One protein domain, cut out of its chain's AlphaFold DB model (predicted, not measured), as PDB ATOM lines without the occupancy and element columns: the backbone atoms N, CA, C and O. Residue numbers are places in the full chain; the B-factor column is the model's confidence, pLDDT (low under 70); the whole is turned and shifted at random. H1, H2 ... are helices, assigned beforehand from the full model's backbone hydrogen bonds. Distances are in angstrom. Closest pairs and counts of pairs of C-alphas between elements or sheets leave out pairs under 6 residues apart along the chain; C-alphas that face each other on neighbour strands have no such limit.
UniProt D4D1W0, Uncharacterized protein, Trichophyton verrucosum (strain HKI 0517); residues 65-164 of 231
ATOM      1  N   THR A  65      24.282 -62.697 -79.049       83.31
ATOM      2  CA  THR A  65      23.777 -61.972 -80.230       83.31
ATOM      3  C   THR A  65      24.689 -62.133 -81.448       83.31
ATOM      4  O   THR A  65      24.220 -62.141 -82.579       83.31
ATOM      5  N   LEU A  66      25.992 -62.327 -81.223       85.31
ATOM      6  CA  LEU A  66      26.982 -62.492 -82.288       85.31
ATOM      7  C   LEU A  66      27.122 -63.939 -82.780       85.31
ATOM      8  O   LEU A  66      27.696 -64.144 -83.844       85.31
ATOM      9  N   LYS A  67      26.609 -64.950 -82.058       84.94
ATOM     10  CA  LYS A  67      26.714 -66.370 -82.465       84.94
ATOM     11  C   LYS A  67      26.072 -66.641 -83.821       84.94
ATOM     12  O   LYS A  67      26.521 -67.526 -84.542       84.94
ATOM     13  N   GLU A  68      25.008 -65.917 -84.144       82.19
ATOM     14  CA  GLU A  68      24.273 -66.108 -85.389       82.19
ATOM     15  C   GLU A  68      25.052 -65.628 -86.619       82.19
ATOM     16  O   GLU A  68      25.010 -66.278 -87.658       82.19
ATOM     17  N   THR A  69      25.796 -64.532 -86.479       87.25
ATOM     18  CA  THR A  69      26.604 -63.919 -87.542       87.25
ATOM     19  C   THR A  69      28.089 -64.260 -87.426       87.25
ATOM     20  O   THR A  69      28.919 -63.697 -88.143       87.25
ATOM     21  N   TRP A  70      28.448 -65.177 -86.523       89.69
ATOM     22  CA  TRP A  70      29.836 -65.557 -86.294       89.69
ATOM     23  C   TRP A  70      30.405 -66.282 -87.520       89.69
ATOM     24  O   TRP A  70      29.742 -67.170 -88.062       89.69
ATOM     25  N   PRO A  71      31.632 -65.964 -87.967       90.12
ATOM     26  CA  PRO A  71      32.195 -66.575 -89.163       90.12
ATOM     27  C   PRO A  71      32.408 -68.082 -88.973       90.12
ATOM     28  O   PRO A  71      32.857 -68.537 -87.917       90.12
ATOM     29  N   ALA A  72      32.093 -68.866 -90.003       88.94
ATOM     30  CA  ALA A  72      32.316 -70.308 -90.043       88.94
ATOM     31  C   ALA A  72      33.778 -70.617 -90.392       88.94
ATOM     32  O   ALA A  72      34.154 -70.733 -91.558       88.94
ATOM     33  N   LEU A  73      34.628 -70.697 -89.366       88.06
ATOM     34  CA  LEU A  73      36.060 -70.970 -89.513       88.06
ATOM     35  C   LEU A  73      36.463 -72.206 -88.703       88.06
ATOM     36  O   LEU A  73      36.053 -72.378 -87.560       88.06
ATOM     37  N   ALA A  74      37.346 -73.035 -89.255       84.94
ATOM     38  CA  ALA A  74      37.879 -74.218 -88.574       84.94
ATOM     39  C   ALA A  74      39.075 -73.869 -87.660       84.94
ATOM     40  O   ALA A  74      40.165 -74.417 -87.819       84.94
ATOM     41  N   ILE A  75      38.903 -72.897 -86.756       87.25
ATOM     42  CA  ILE A  75      39.994 -72.359 -85.913       87.25
ATOM     43  C   ILE A  75      39.732 -72.602 -84.427       87.25
ATOM     44  O   ILE A  75      40.600 -73.120 -83.726       87.25
ATOM     45  N   ASP A  76      38.552 -72.228 -83.933       87.19
ATOM     46  CA  ASP A  76      38.205 -72.317 -82.513       87.19
ATOM     47  C   ASP A  76      36.837 -72.986 -82.298       87.19
ATOM     48  O   ASP A  76      36.106 -73.297 -83.239       87.19
ATOM     49  N   ALA A  77      36.479 -73.221 -81.034       86.31
ATOM     50  CA  ALA A  77      35.206 -73.839 -80.685       86.31
ATOM     51  C   ALA A  77      33.991 -73.003 -81.126       86.31
ATOM     52  O   ALA A  77      33.024 -73.581 -81.625       86.31
ATOM     53  N   ALA A  78      34.029 -71.673 -80.985       85.94
ATOM     54  CA  ALA A  78      32.926 -70.808 -81.406       85.94
ATOM     55  C   ALA A  78      32.720 -70.860 -82.931       85.94
ATOM     56  O   ALA A  78      31.601 -71.010 -83.418       85.94
ATOM     57  N   SER A  79      33.812 -70.861 -83.682       87.62
ATOM     58  CA  SER A  79      33.847 -70.896 -85.142       87.62
ATOM     59  C   SER A  79      33.487 -72.286 -85.696       87.62
ATOM     60  O   SER A  79      32.853 -72.425 -86.743       87.62
ATOM     61  N   ASN A  80      33.783 -73.346 -84.944       90.31
ATOM     62  CA  ASN A  80      33.272 -74.684 -85.236       90.31
ATOM     63  C   ASN A  80      31.748 -74.757 -85.036       90.31
ATOM     64  O   ASN A  80      31.048 -75.397 -85.823       90.31
ATOM     65  N   THR A  81      31.210 -74.090 -84.006       89.88
ATOM     66  CA  THR A  81      29.754 -74.056 -83.784       89.88
ATOM     67  C   THR A  81      29.017 -73.264 -84.862       89.88
ATOM     68  O   THR A  81      27.952 -73.703 -85.300       89.88
ATOM     69  N   SER A  82      29.592 -72.163 -85.356       90.12
ATOM     70  CA  SER A  82      29.027 -71.414 -86.482       90.12
ATOM     71  C   SER A  82      29.083 -72.204 -87.787       90.12
ATOM     72  O   SER A  82      28.109 -72.187 -88.529       90.12
ATOM     73  N   THR A  83      30.137 -72.993 -88.023       91.88
ATOM     74  CA  THR A  83      30.219 -73.900 -89.185       91.88
ATOM     75  C   THR A  83      29.075 -74.919 -89.191       91.88
ATOM     76  O   THR A  83      28.437 -75.145 -90.221       91.88
ATOM     77  N   ILE A  84      28.761 -75.519 -88.036       91.50
ATOM     78  CA  ILE A  84      27.595 -76.409 -87.910       91.50
ATOM     79  C   ILE A  84      26.298 -75.629 -88.148       91.50
ATOM     80  O   ILE A  84      25.437 -76.099 -88.891       91.50
ATOM     81  N   ARG A  85      26.149 -74.449 -87.532       90.56
ATOM     82  CA  ARG A  85      24.947 -73.619 -87.687       90.56
ATOM     83  C   ARG A  85      24.709 -73.251 -89.149       90.56
ATOM     84  O   ARG A  85      23.589 -73.412 -89.609       90.56
ATOM     85  N   GLU A  86      25.735 -72.826 -89.877       90.81
ATOM     86  CA  GLU A  86      25.644 -72.486 -91.299       90.81
ATOM     87  C   GLU A  86      25.151 -73.681 -92.125       90.81
ATOM     88  O   GLU A  86      24.205 -73.548 -92.902       90.81
ATOM     89  N   LYS A  87      25.709 -74.880 -91.906       91.44
ATOM     90  CA  LYS A  87      25.245 -76.094 -92.597       91.44
ATOM     91  C   LYS A  87      23.808 -76.466 -92.246       91.44
ATOM     92  O   LYS A  87      23.053 -76.858 -93.133       91.44
ATOM     93  N   LEU A  88      23.411 -76.327 -90.982       91.19
ATOM     94  CA  LEU A  88      22.018 -76.518 -90.572       91.19
ATOM     95  C   LEU A  88      21.093 -75.476 -91.213       91.19
ATOM     96  O   LEU A  88      19.987 -75.824 -91.616       91.19
ATOM     97  N   SER A  89      21.558 -74.235 -91.357       90.75
ATOM     98  CA  SER A  89      20.853 -73.158 -92.055       90.75
ATOM     99  C   SER A  89      20.616 -73.525 -93.516       90.75
ATOM    100  O   SER A  89      19.492 -73.429 -93.996       90.75
ATOM    101  N   TRP A  90      21.640 -74.046 -94.203       90.31
ATOM    102  CA  TRP A  90      21.517 -74.509 -95.588       90.31
ATOM    103  C   TRP A  90      20.531 -75.672 -95.725       90.31
ATOM    104  O   TRP A  90      19.732 -75.680 -96.655       90.31
ATOM    105  N   PHE A  91      20.542 -76.635 -94.796       89.81
ATOM    106  CA  PHE A  91      19.561 -77.727 -94.801       89.81
ATOM    107  C   PHE A  91      18.137 -77.265 -94.492       89.81
ATOM    108  O   PHE A  91      17.193 -77.882 -94.976       89.81
ATOM    109  N   GLY A  92      17.988 -76.226 -93.671       88.81
ATOM    110  CA  GLY A  92      16.700 -75.639 -93.317       88.81
ATOM    111  C   GLY A  92      16.187 -74.592 -94.306       88.81
ATOM    112  O   GLY A  92      15.099 -74.069 -94.080       88.81
ATOM    113  N   GLU A  93      16.958 -74.266 -95.353       89.12
ATOM    114  CA  GLU A  93      16.726 -73.112 -96.243       89.12
ATOM    115  C   GLU A  93      16.535 -71.791 -95.468       89.12
ATOM    116  O   GLU A  93      15.830 -70.890 -95.914       89.12
ATOM    117  N   SER A  94      17.167 -71.689 -94.297       87.88
ATOM    118  CA  SER A  94      17.053 -70.544 -93.400       87.88
ATOM    119  C   SER A  94      18.194 -69.565 -93.665       87.88
ATOM    120  O   SER A  94      19.336 -69.980 -93.903       87.88
ATOM    121  N   TYR A  95      17.899 -68.269 -93.620       84.81
ATOM    122  CA  TYR A  95      18.858 -67.202 -93.897       84.81
ATOM    123  C   TYR A  95      19.029 -66.303 -92.680       84.81
ATOM    124  O   TYR A  95      18.068 -65.928 -92.012       84.81
ATOM    125  N   VAL A  96      20.277 -65.929 -92.411       82.75
ATOM    126  CA  VAL A  96      20.612 -65.045 -91.294       82.75
ATOM    127  C   VAL A  96      19.945 -63.683 -91.484       82.75
ATOM    128  O   VAL A  96      20.070 -63.068 -92.542       82.75
ATOM    129  N   GLY A  97      19.255 -63.207 -90.446       80.06
ATOM    130  CA  GLY A  97      18.543 -61.926 -90.459       80.06
ATOM    131  C   GLY A  97      17.174 -61.957 -91.145       80.06
ATOM    132  O   GLY A  97      16.505 -60.926 -91.189       80.06
ATOM    133  N   CYS A  98      16.736 -63.112 -91.653       82.31
ATOM    134  CA  CYS A  98      15.383 -63.302 -92.161       82.31
ATOM    135  C   CYS A  98      14.550 -64.060 -91.124       82.31
ATOM    136  O   CYS A  98      14.810 -65.227 -90.840       82.31
ATOM    137  N   GLU A  99      13.531 -63.405 -90.570       83.31
ATOM    138  CA  GLU A  99      12.560 -64.087 -89.718       83.31
ATOM    139  C   GLU A  99      11.607 -64.915 -90.582       83.31
ATOM    140  O   GLU A  99      10.830 -64.386 -91.377       83.31
ATOM    141  N   GLU A 100      11.683 -66.236 -90.438       87.25
ATOM    142  CA  GLU A 100      10.774 -67.148 -91.124       87.25
ATOM    143  C   GLU A 100       9.435 -67.226 -90.383       87.25
ATOM    144  O   GLU A 100       9.374 -67.494 -89.177       87.25
ATOM    145  N   LEU A 101       8.353 -67.012 -91.132       92.38
ATOM    146  CA  LEU A 101       6.991 -67.082 -90.620       92.38
ATOM    147  C   LEU A 101       6.670 -68.516 -90.161       92.38
ATOM    148  O   LEU A 101       6.912 -69.466 -90.918       92.38
ATOM    149  N   PRO A 102       6.068 -68.703 -88.970       93.44
ATOM    150  CA  PRO A 102       5.693 -70.029 -88.474       93.44
ATOM    151  C   PRO A 102       4.788 -70.816 -89.433       93.44
ATOM    152  O   PRO A 102       4.878 -72.039 -89.499       93.44
ATOM    153  N   GLU A 103       3.949 -70.129 -90.214       93.19
ATOM    154  CA  GLU A 103       3.080 -70.744 -91.225       93.19
ATOM    155  C   GLU A 103       3.873 -71.394 -92.368       93.19
ATOM    156  O   GLU A 103       3.565 -72.507 -92.801       93.19
ATOM    157  N   ASP A 104       4.925 -70.731 -92.847       92.88
ATOM    158  CA  ASP A 104       5.751 -71.253 -93.933       92.88
ATOM    159  C   ASP A 104       6.657 -72.384 -93.446       92.88
ATOM    160  O   ASP A 104       6.812 -73.399 -94.134       92.88
ATOM    161  N   LEU A 105       7.173 -72.271 -92.220       93.62
ATOM    162  CA  LEU A 105       7.867 -73.372 -91.556       93.62
ATOM    163  C   LEU A 105       6.947 -74.585 -91.385       93.62
ATOM    164  O   LEU A 105       7.371 -75.713 -91.636       93.62
ATOM    165  N   ALA A 106       5.677 -74.374 -91.035       94.06
ATOM    166  CA  ALA A 106       4.713 -75.454 -90.852       94.06
ATOM    167  C   ALA A 106       4.452 -76.212 -92.156       94.06
ATOM    168  O   ALA A 106       4.448 -77.444 -92.157       94.06
ATOM    169  N   LYS A 107       4.328 -75.501 -93.284       93.50
ATOM    170  CA  LYS A 107       4.226 -76.126 -94.614       93.50
ATOM    171  C   LYS A 107       5.453 -76.983 -94.926       93.50
ATOM    172  O   LYS A 107       5.302 -78.100 -95.417       93.50
ATOM    173  N   ARG A 108       6.665 -76.498 -94.626       93.06
ATOM    174  CA  ARG A 108       7.909 -77.261 -94.846       93.06
ATOM    175  C   ARG A 108       7.966 -78.520 -93.981       93.06
ATOM    176  O   ARG A 108       8.277 -79.589 -94.503       93.06
ATOM    177  N   VAL A 109       7.620 -78.410 -92.696       93.50
ATOM    178  CA  VAL A 109       7.548 -79.563 -91.781       93.50
ATOM    179  C   VAL A 109       6.525 -80.581 -92.284       93.50
ATOM    180  O   VAL A 109       6.834 -81.766 -92.357       93.50
ATOM    181  N   TYR A 110       5.339 -80.129 -92.699       92.31
ATOM    182  CA  TYR A 110       4.292 -81.002 -93.232       92.31
ATOM    183  C   TYR A 110       4.724 -81.736 -94.515       92.31
ATOM    184  O   TYR A 110       4.380 -82.896 -94.716       92.31
ATOM    185  N   GLN A 111       5.540 -81.094 -95.359       91.62
ATOM    186  CA  GLN A 111       6.146 -81.706 -96.551       91.62
ATOM    187  C   GLN A 111       7.289 -82.689 -96.236       91.62
ATOM    188  O   GLN A 111       7.825 -83.308 -97.155       91.62
ATOM    189  N   GLY A 112       7.702 -82.821 -94.971       90.69
ATOM    190  CA  GLY A 112       8.832 -83.659 -94.564       90.69
ATOM    191  C   GLY A 112      10.204 -83.049 -94.866       90.69
ATOM    192  O   GLY A 112      11.202 -83.768 -94.913       90.69
ATOM    193  N   LYS A 113      10.282 -81.730 -95.091       92.12
ATOM    194  CA  LYS A 113      11.560 -81.029 -95.276       92.12
ATOM    195  C   LYS A 113      12.255 -80.793 -93.935       92.12
ATOM    196  O   LYS A 113      11.620 -80.704 -92.885       92.12
ATOM    197  N   ARG A 114      13.583 -80.651 -93.980       91.81
ATOM    198  CA  ARG A 114      14.383 -80.249 -92.816       91.81
ATOM    199  C   ARG A 114      14.115 -78.777 -92.510       91.81
ATOM    200  O   ARG A 114      14.010 -77.964 -93.421       91.81
ATOM    201  N   VAL A 115      13.996 -78.449 -91.226       93.06
ATOM    202  CA  VAL A 115      13.723 -77.090 -90.745       93.06
ATOM    203  C   VAL A 115      14.635 -76.782 -89.566       93.06
ATOM    204  O   VAL A 115      14.880 -77.644 -88.719       93.06
ATOM    205  N   LEU A 116      15.134 -75.548 -89.520       91.31
ATOM    206  CA  LEU A 116      15.882 -75.003 -88.397       91.31
ATOM    207  C   LEU A 116      15.014 -73.959 -87.691       91.31
ATOM    208  O   LEU A 116      14.590 -72.994 -88.310       91.31
ATOM    209  N   PHE A 117      14.772 -74.142 -86.395       91.56
ATOM    210  CA  PHE A 117      14.056 -73.160 -85.581       91.56
ATOM    211  C   PHE A 117      15.038 -72.218 -84.889       91.56
ATOM    212  O   PHE A 117      16.052 -72.668 -84.349       91.56
ATOM    213  N   SER A 118      14.714 -70.925 -84.852       88.12
ATOM    214  CA  SER A 118      15.491 -69.927 -84.108       88.12
ATOM    215  C   SER A 118      15.306 -70.079 -82.597       88.12
ATOM    216  O   SER A 118      16.241 -69.872 -81.825       88.12
ATOM    217  N   SER A 119      14.103 -70.481 -82.177       89.75
ATOM    218  CA  SER A 119      13.717 -70.608 -80.776       89.75
ATOM    219  C   SER A 119      12.714 -71.738 -80.547       89.75
ATOM    220  O   SER A 119      12.007 -72.191 -81.451       89.75
ATOM    221  N   GLU A 120      12.617 -72.182 -79.293       91.94
ATOM    222  CA  GLU A 120      11.605 -73.156 -78.878       91.94
ATOM    223  C   GLU A 120      10.180 -72.584 -78.971       91.94
ATOM    224  O   GLU A 120       9.247 -73.316 -79.298       91.94
ATOM    225  N   ALA A 121      10.020 -71.270 -78.773       93.56
ATOM    226  CA  ALA A 121       8.748 -70.578 -78.966       93.56
ATOM    227  C   ALA A 121       8.275 -70.668 -80.427       93.56
ATOM    228  O   ALA A 121       7.160 -71.126 -80.679       93.56
ATOM    229  N   GLN A 122       9.154 -70.354 -81.390       92.44
ATOM    230  CA  GLN A 122       8.852 -70.471 -82.822       92.44
ATOM    231  C   GLN A 122       8.505 -71.915 -83.203       92.44
ATOM    232  O   GLN A 122       7.561 -72.155 -83.957       92.44
ATOM    233  N   LYS A 123       9.219 -72.898 -82.642       93.94
ATOM    234  CA  LYS A 123       8.894 -74.318 -82.823       93.94
ATOM    235  C   LYS A 123       7.486 -74.638 -82.318       93.94
ATOM    236  O   LYS A 123       6.717 -75.284 -83.028       93.94
ATOM    237  N   ALA A 124       7.134 -74.209 -81.106       94.50
ATOM    238  CA  ALA A 124       5.825 -74.484 -80.519       94.50
ATOM    239  C   ALA A 124       4.683 -73.857 -81.333       94.50
ATOM    240  O   ALA A 124       3.652 -74.500 -81.531       94.50
ATOM    241  N   GLU A 125       4.868 -72.635 -81.834       94.88
ATOM    242  CA  GLU A 125       3.916 -71.972 -82.730       94.88
ATOM    243  C   GLU A 125       3.790 -72.699 -84.066       94.88
ATOM    244  O   GLU A 125       2.682 -73.044 -84.471       94.88
ATOM    245  N   THR A 126       4.918 -73.037 -84.693       95.06
ATOM    246  CA  THR A 126       4.948 -73.795 -85.951       95.06
ATOM    247  C   THR A 126       4.179 -75.110 -85.817       95.06
ATOM    248  O   THR A 126       3.355 -75.440 -86.663       95.06
ATOM    249  N   MET A 127       4.365 -75.846 -84.716       94.62
ATOM    250  CA  MET A 127       3.663 -77.115 -84.499       94.62
ATOM    251  C   MET A 127       2.146 -76.957 -84.316       94.62
ATOM    252  O   MET A 127       1.408 -77.903 -84.592       94.62
ATOM    253  N   LYS A 128       1.651 -75.790 -83.879       94.75
ATOM    254  CA  LYS A 128       0.203 -75.512 -83.865       94.75
ATOM    255  C   LYS A 128      -0.332 -75.418 -85.293       94.75
ATOM    256  O   LYS A 128      -1.324 -76.073 -85.598       94.75
ATOM    257  N   PHE A 129       0.365 -74.689 -86.163       95.06
ATOM    258  CA  PHE A 129       0.009 -74.581 -87.580       95.06
ATOM    259  C   PHE A 129       0.120 -75.921 -88.311       95.06
ATOM    260  O   PHE A 129      -0.755 -76.264 -89.096       95.06
ATOM    261  N   VAL A 130       1.128 -76.744 -88.002       95.38
ATOM    262  CA  VAL A 130       1.242 -78.101 -88.567       95.38
ATOM    263  C   VAL A 130       0.012 -78.950 -88.231       95.38
ATOM    264  O   VAL A 130      -0.523 -79.634 -89.103       95.38
ATOM    265  N   LYS A 131      -0.475 -78.891 -86.986       93.50
ATOM    266  CA  LYS A 131      -1.694 -79.606 -86.575       93.50
ATOM    267  C   LYS A 131      -2.943 -79.068 -87.271       93.50
ATOM    268  O   LYS A 131      -3.805 -79.859 -87.644       93.50
ATOM    269  N   GLN A 132      -3.024 -77.751 -87.465       93.69
ATOM    270  CA  GLN A 132      -4.104 -77.127 -88.232       93.69
ATOM    271  C   GLN A 132      -4.098 -77.631 -89.679       93.69
ATOM    272  O   GLN A 132      -5.098 -78.198 -90.109       93.69
ATOM    273  N   LEU A 133      -2.953 -77.582 -90.367       93.81
ATOM    274  CA  LEU A 133      -2.797 -78.105 -91.730       93.81
ATOM    275  C   LEU A 133      -3.155 -79.593 -91.831       93.81
ATOM    276  O   LEU A 133      -3.837 -80.014 -92.763       93.81
ATOM    277  N   ALA A 134      -2.740 -80.404 -90.855       93.06
ATOM    278  CA  ALA A 134      -3.096 -81.819 -90.812       93.06
ATOM    279  C   ALA A 134      -4.613 -82.036 -90.649       93.06
ATOM    280  O   ALA A 134      -5.169 -82.950 -91.262       93.06
ATOM    281  N   SER A 135      -5.283 -81.195 -89.854       92.69
ATOM    282  CA  SER A 135      -6.738 -81.233 -89.672       92.69
ATOM    283  C   SER A 135      -7.504 -80.753 -90.906       92.69
ATOM    284  O   SER A 135      -8.460 -81.406 -91.318       92.69
ATOM    285  N   GLU A 136      -7.041 -79.688 -91.559       92.69
ATOM    286  CA  GLU A 136      -7.614 -79.173 -92.804       92.69
ATOM    287  C   GLU A 136      -7.515 -80.234 -93.901       92.69
ATOM    288  O   GLU A 136      -8.528 -80.654 -94.455       92.69
ATOM    289  N   HIS A 137      -6.329 -80.805 -94.106       91.50
ATOM    290  CA  HIS A 137      -6.133 -81.862 -95.093       91.50
ATOM    291  C   HIS A 137      -6.996 -83.109 -94.813       91.50
ATOM    292  O   HIS A 137      -7.538 -83.728 -95.729       91.50
ATOM    293  N   ALA A 138      -7.177 -83.486 -93.544       91.88
ATOM    294  CA  ALA A 138      -8.057 -84.594 -93.178       91.88
ATOM    295  C   ALA A 138      -9.541 -84.287 -93.424       91.88
ATOM    296  O   ALA A 138     -10.278 -85.163 -93.885       91.88
ATOM    297  N   THR A 139      -9.986 -83.052 -93.175       92.56
ATOM    298  CA  THR A 139     -11.365 -82.634 -93.478       92.56
ATOM    299  C   THR A 139     -11.624 -82.598 -94.984       92.56
ATOM    300  O   THR A 139     -12.637 -83.140 -95.424       92.56
ATOM    301  N   GLU A 140     -10.689 -82.091 -95.789       91.88
ATOM    302  CA  GLU A 140     -10.760 -82.133 -97.257       91.88
ATOM    303  C   GLU A 140     -10.838 -83.571 -97.791       91.88
ATOM    304  O   GLU A 140     -11.695 -83.903 -98.618       91.88
ATOM    305  N   LEU A 141      -9.985 -84.468 -97.281       90.50
ATOM    306  CA  LEU A 141     -10.032 -85.886 -97.639       90.50
ATOM    307  C   LEU A 141     -11.341 -86.548 -97.208       90.50
ATOM    308  O   LEU A 141     -11.861 -87.389 -97.945       90.50
ATOM    309  N   SER A 142     -11.879 -86.164 -96.051       91.25
ATOM    310  CA  SER A 142     -13.142 -86.696 -95.542       91.25
ATOM    311  C   SER A 142     -14.324 -86.269 -96.404       91.25
ATOM    312  O   SER A 142     -15.151 -87.106 -96.764       91.25
ATOM    313  N   GLN A 143     -14.373 -84.998 -96.815       91.38
ATOM    314  CA  GLN A 143     -15.385 -84.490 -97.743       91.38
ATOM    315  C   GLN A 143     -15.304 -85.199 -99.099       91.38
ATOM    316  O   GLN A 143     -16.327 -85.595 -99.656       91.38
ATOM    317  N   ARG A 144     -14.088 -85.427 -99.612       90.25
ATOM    318  CA  ARG A 144     -13.878 -86.088-100.907       90.25
ATOM    319  C   ARG A 144     -14.223 -87.578-100.893       90.25
ATOM    320  O   ARG A 144     -14.715 -88.094-101.893       90.25
ATOM    321  N   LYS A 145     -13.916 -88.287 -99.802       89.25
ATOM    322  CA  LYS A 145     -14.129 -89.741 -99.679       89.25
ATOM    323  C   LYS A 145     -15.469 -90.111 -99.037       89.25
ATOM    324  O   LYS A 145     -15.841 -91.279 -99.082       89.25
ATOM    325  N   GLY A 146     -16.171 -89.152 -98.431       87.19
ATOM    326  CA  GLY A 146     -17.411 -89.385 -97.682       87.19
ATOM    327  C   GLY A 146     -17.225 -90.215 -96.405       87.19
ATOM    328  O   GLY A 146     -18.198 -90.737 -95.870       87.19
ATOM    329  N   GLN A 147     -15.987 -90.374 -95.931       85.25
ATOM    330  CA  GLN A 147     -15.626 -91.141 -94.735       85.25
ATOM    331  C   GLN A 147     -14.781 -90.258 -93.822       85.25
ATOM    332  O   GLN A 147     -13.921 -89.535 -94.317       85.25
ATOM    333  N   THR A 148     -14.993 -90.330 -92.509       85.69
ATOM    334  CA  THR A 148     -14.184 -89.583 -91.538       85.69
ATOM    335  C   THR A 148     -12.756 -90.126 -91.527       85.69
ATOM    336  O   THR A 148     -12.517 -91.255 -91.105       85.69
ATOM    337  N   VAL A 149     -11.815 -89.322 -92.014       86.88
ATOM    338  CA  VAL A 149     -10.375 -89.584 -91.961       86.88
ATOM    339  C   VAL A 149      -9.802 -88.819 -90.774       86.88
ATOM    340  O   VAL A 149     -10.040 -87.620 -90.641       86.88
ATOM    341  N   GLU A 150      -9.051 -89.499 -89.910       86.38
ATOM    342  CA  GLU A 150      -8.374 -88.838 -88.794       86.38
ATOM    343  C   GLU A 150      -7.174 -87.998 -89.270       86.38
ATOM    344  O   GLU A 150      -6.509 -88.361 -90.249       86.38
ATOM    345  N   PRO A 151      -6.885 -86.868 -88.600       85.75
ATOM    346  CA  PRO A 151      -5.725 -86.043 -88.910       85.75
ATOM    347  C   PRO A 151      -4.418 -86.812 -88.723       85.75
ATOM    348  O   PRO A 151      -4.250 -87.565 -87.767       85.75
ATOM    349  N   ALA A 152      -3.470 -86.591 -89.636       85.00
ATOM    350  CA  ALA A 152      -2.141 -87.176 -89.529       85.00
ATOM    351  C   ALA A 152      -1.415 -86.626 -88.291       85.00
ATOM    352  O   ALA A 152      -1.315 -85.408 -88.119       85.00
ATOM    353  N   ASP A 153      -0.876 -87.514 -87.452       84.56
ATOM    354  CA  ASP A 153      -0.053 -87.113 -86.310       84.56
ATOM    355  C   ASP A 153       1.358 -86.750 -86.787       84.56
ATOM    356  O   ASP A 153       2.246 -87.594 -86.914       84.56
ATOM    357  N   VAL A 154       1.545 -85.476 -87.132       85.12
ATOM    358  CA  VAL A 154       2.834 -84.955 -87.585       85.12
ATOM    359  C   VAL A 154       3.635 -84.492 -86.372       85.12
ATOM    360  O   VAL A 154       3.313 -83.488 -85.732       85.12
ATOM    361  N   GLN A 155       4.705 -85.223 -86.075       87.38
ATOM    362  CA  GLN A 155       5.647 -84.918 -85.002       87.38
ATOM    363  C   GLN A 155       6.962 -84.396 -85.580       87.38
ATOM    364  O   GLN A 155       7.421 -84.846 -86.628       87.38
ATOM    365  N   PHE A 156       7.588 -83.450 -84.880       89.12
ATOM    366  CA  PHE A 156       8.921 -82.978 -85.243       89.12
ATOM    367  C   PHE A 156       9.986 -83.850 -84.578       89.12
ATOM    368  O   PHE A 156      10.183 -83.782 -83.360       89.12
ATOM    369  N   GLU A 157      10.695 -84.635 -85.385       89.81
ATOM    370  CA  GLU A 157      11.824 -85.430 -84.922       89.81
ATOM    371  C   GLU A 157      13.117 -84.607 -84.950       89.81
ATOM    372  O   GLU A 157      13.449 -83.928 -85.922       89.81
ATOM    373  N   ASN A 158      13.856 -84.649 -83.845       89.25
ATOM    374  CA  ASN A 158      15.159 -84.005 -83.769       89.25
ATOM    375  C   ASN A 158      16.208 -84.847 -84.503       89.25
ATOM    376  O   ASN A 158      16.158 -86.072 -84.456       89.25
ATOM    377  N   VAL A 159      17.231 -84.190 -85.057       88.50
ATOM    378  CA  VAL A 159      18.365 -84.867 -85.711       88.50
ATOM    379  C   VAL A 159      18.947 -85.954 -84.799       88.50
ATOM    380  O   VAL A 159      19.226 -85.705 -83.609       88.50
ATOM    381  N   SER A 160      19.141 -87.144 -85.369       92.06
ATOM    382  CA  SER A 160      19.601 -88.331 -84.648       92.06
ATOM    383  C   SER A 160      21.015 -88.143 -84.078       92.06
ATOM    384  O   SER A 160      21.788 -87.274 -84.498       92.06
ATOM    385  N   LYS A 161      21.388 -88.955 -83.080       93.00
ATOM    386  CA  LYS A 161      22.746 -88.905 -82.501       93.00
ATOM    387  C   LYS A 161      23.821 -89.286 -83.524       93.00
ATOM    388  O   LYS A 161      24.919 -88.739 -83.469       93.00
ATOM    389  N   GLU A 162      23.498 -90.195 -84.436       92.94
ATOM    390  CA  GLU A 162      24.392 -90.652 -85.501       92.94
ATOM    391  C   GLU A 162      24.626 -89.555 -86.538       92.94
ATOM    392  O   GLU A 162      25.768 -89.236 -86.851       92.94
ATOM    393  N   GLU A 163      23.572 -88.877 -86.991       90.44
ATOM    394  CA  GLU A 163      23.722 -87.741 -87.906       90.44
ATOM    395  C   GLU A 163      24.499 -86.586 -87.263       90.44
ATOM    396  O   GLU A 163      25.347 -85.969 -87.908       90.44
ATOM    397  N   LYS A 164      24.261 -86.309 -85.973       91.81
ATOM    398  CA  LYS A 164      25.039 -85.313 -85.219       91.81
ATOM    399  C   LYS A 164      26.518 -85.684 -85.159       91.81
ATOM    400  O   LYS A 164      27.367 -84.818 -85.366       91.81
TER     401      LYS A 164
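This is residues 65 to 164 of the 231 residues of an uncharacterized protein of Trichophyton verrucosum (strain HKI 0517) (UniProt D4D1W0). What would one see first? A long, loosely built string of helices: the longest helix, H3, reaches to one end of the long axis with the short H2 packed steeply across its residues 122 to 134, while H1 lies towards the other end, away from the other helices. Residues 146 to 160 fold back from the end of H3 as a long strip without a named element, to the tiny H4 at the last printed residues. What is it made of, and how large is it? The printed part has 100 residues with four named helices in the order H1, H2, H3, H4 and no named strand, and its class is all helix. The whole is loose, with a radius of gyration of the C-alphas of 17.2 A, and its C-alphas span 61 by 29 by 18 A.

Where is the longest helix? H3 is residues 120 to 145, from C-alpha 120 at (11.605, -73.156, -78.878) to C-alpha 145 at (-14.129, -89.741, -99.679), 37.0 A. Where are the others? H2 is residues 102 to 110, 12.0 A from first to last C-alpha. H1 is residues 77 to 91 and begins with C-alpha 77 at (35.206, -73.839, -80.685), 21.4 A from C-alpha 91. H4 is residues 161 to 164, 5.1 A long, and ends with C-alpha 164 at (25.039, -85.313, -85.219).

What touches H3? H2 touches it, with 18 pairs of C-alphas within 8 A, and H3 touches H2 with residues 122 to 134 alone. Their closest C-alphas are those of Pro 102 and Thr 126, 4.6 A apart. H2 and H3 run the same way at a steep tilt of 59 degrees. Which helices stay apart? H1 touches no helix and is apart from H2, H3 and H4. H4 touches no helix either and is apart from H2 and H3. How do the backbones run? In H1, H2 and H3 every O i to N i+4 pair is within hydrogen-bond range. H4 is too short for such a pair, and its one O i to N i+3 pair is not within range.

How far does it reach? The two C-alphas farthest apart are those of Ile 75 and Gly 146, at 61.0 A. Which links are long? The link from H3 to H4, 15 residues, is long; those from H1 to H2 and from H2 to H3 are short. Is anything missing or uncertain? The printed part has no cut. Its mean pLDDT is 90.0, and no printed residue is under 70.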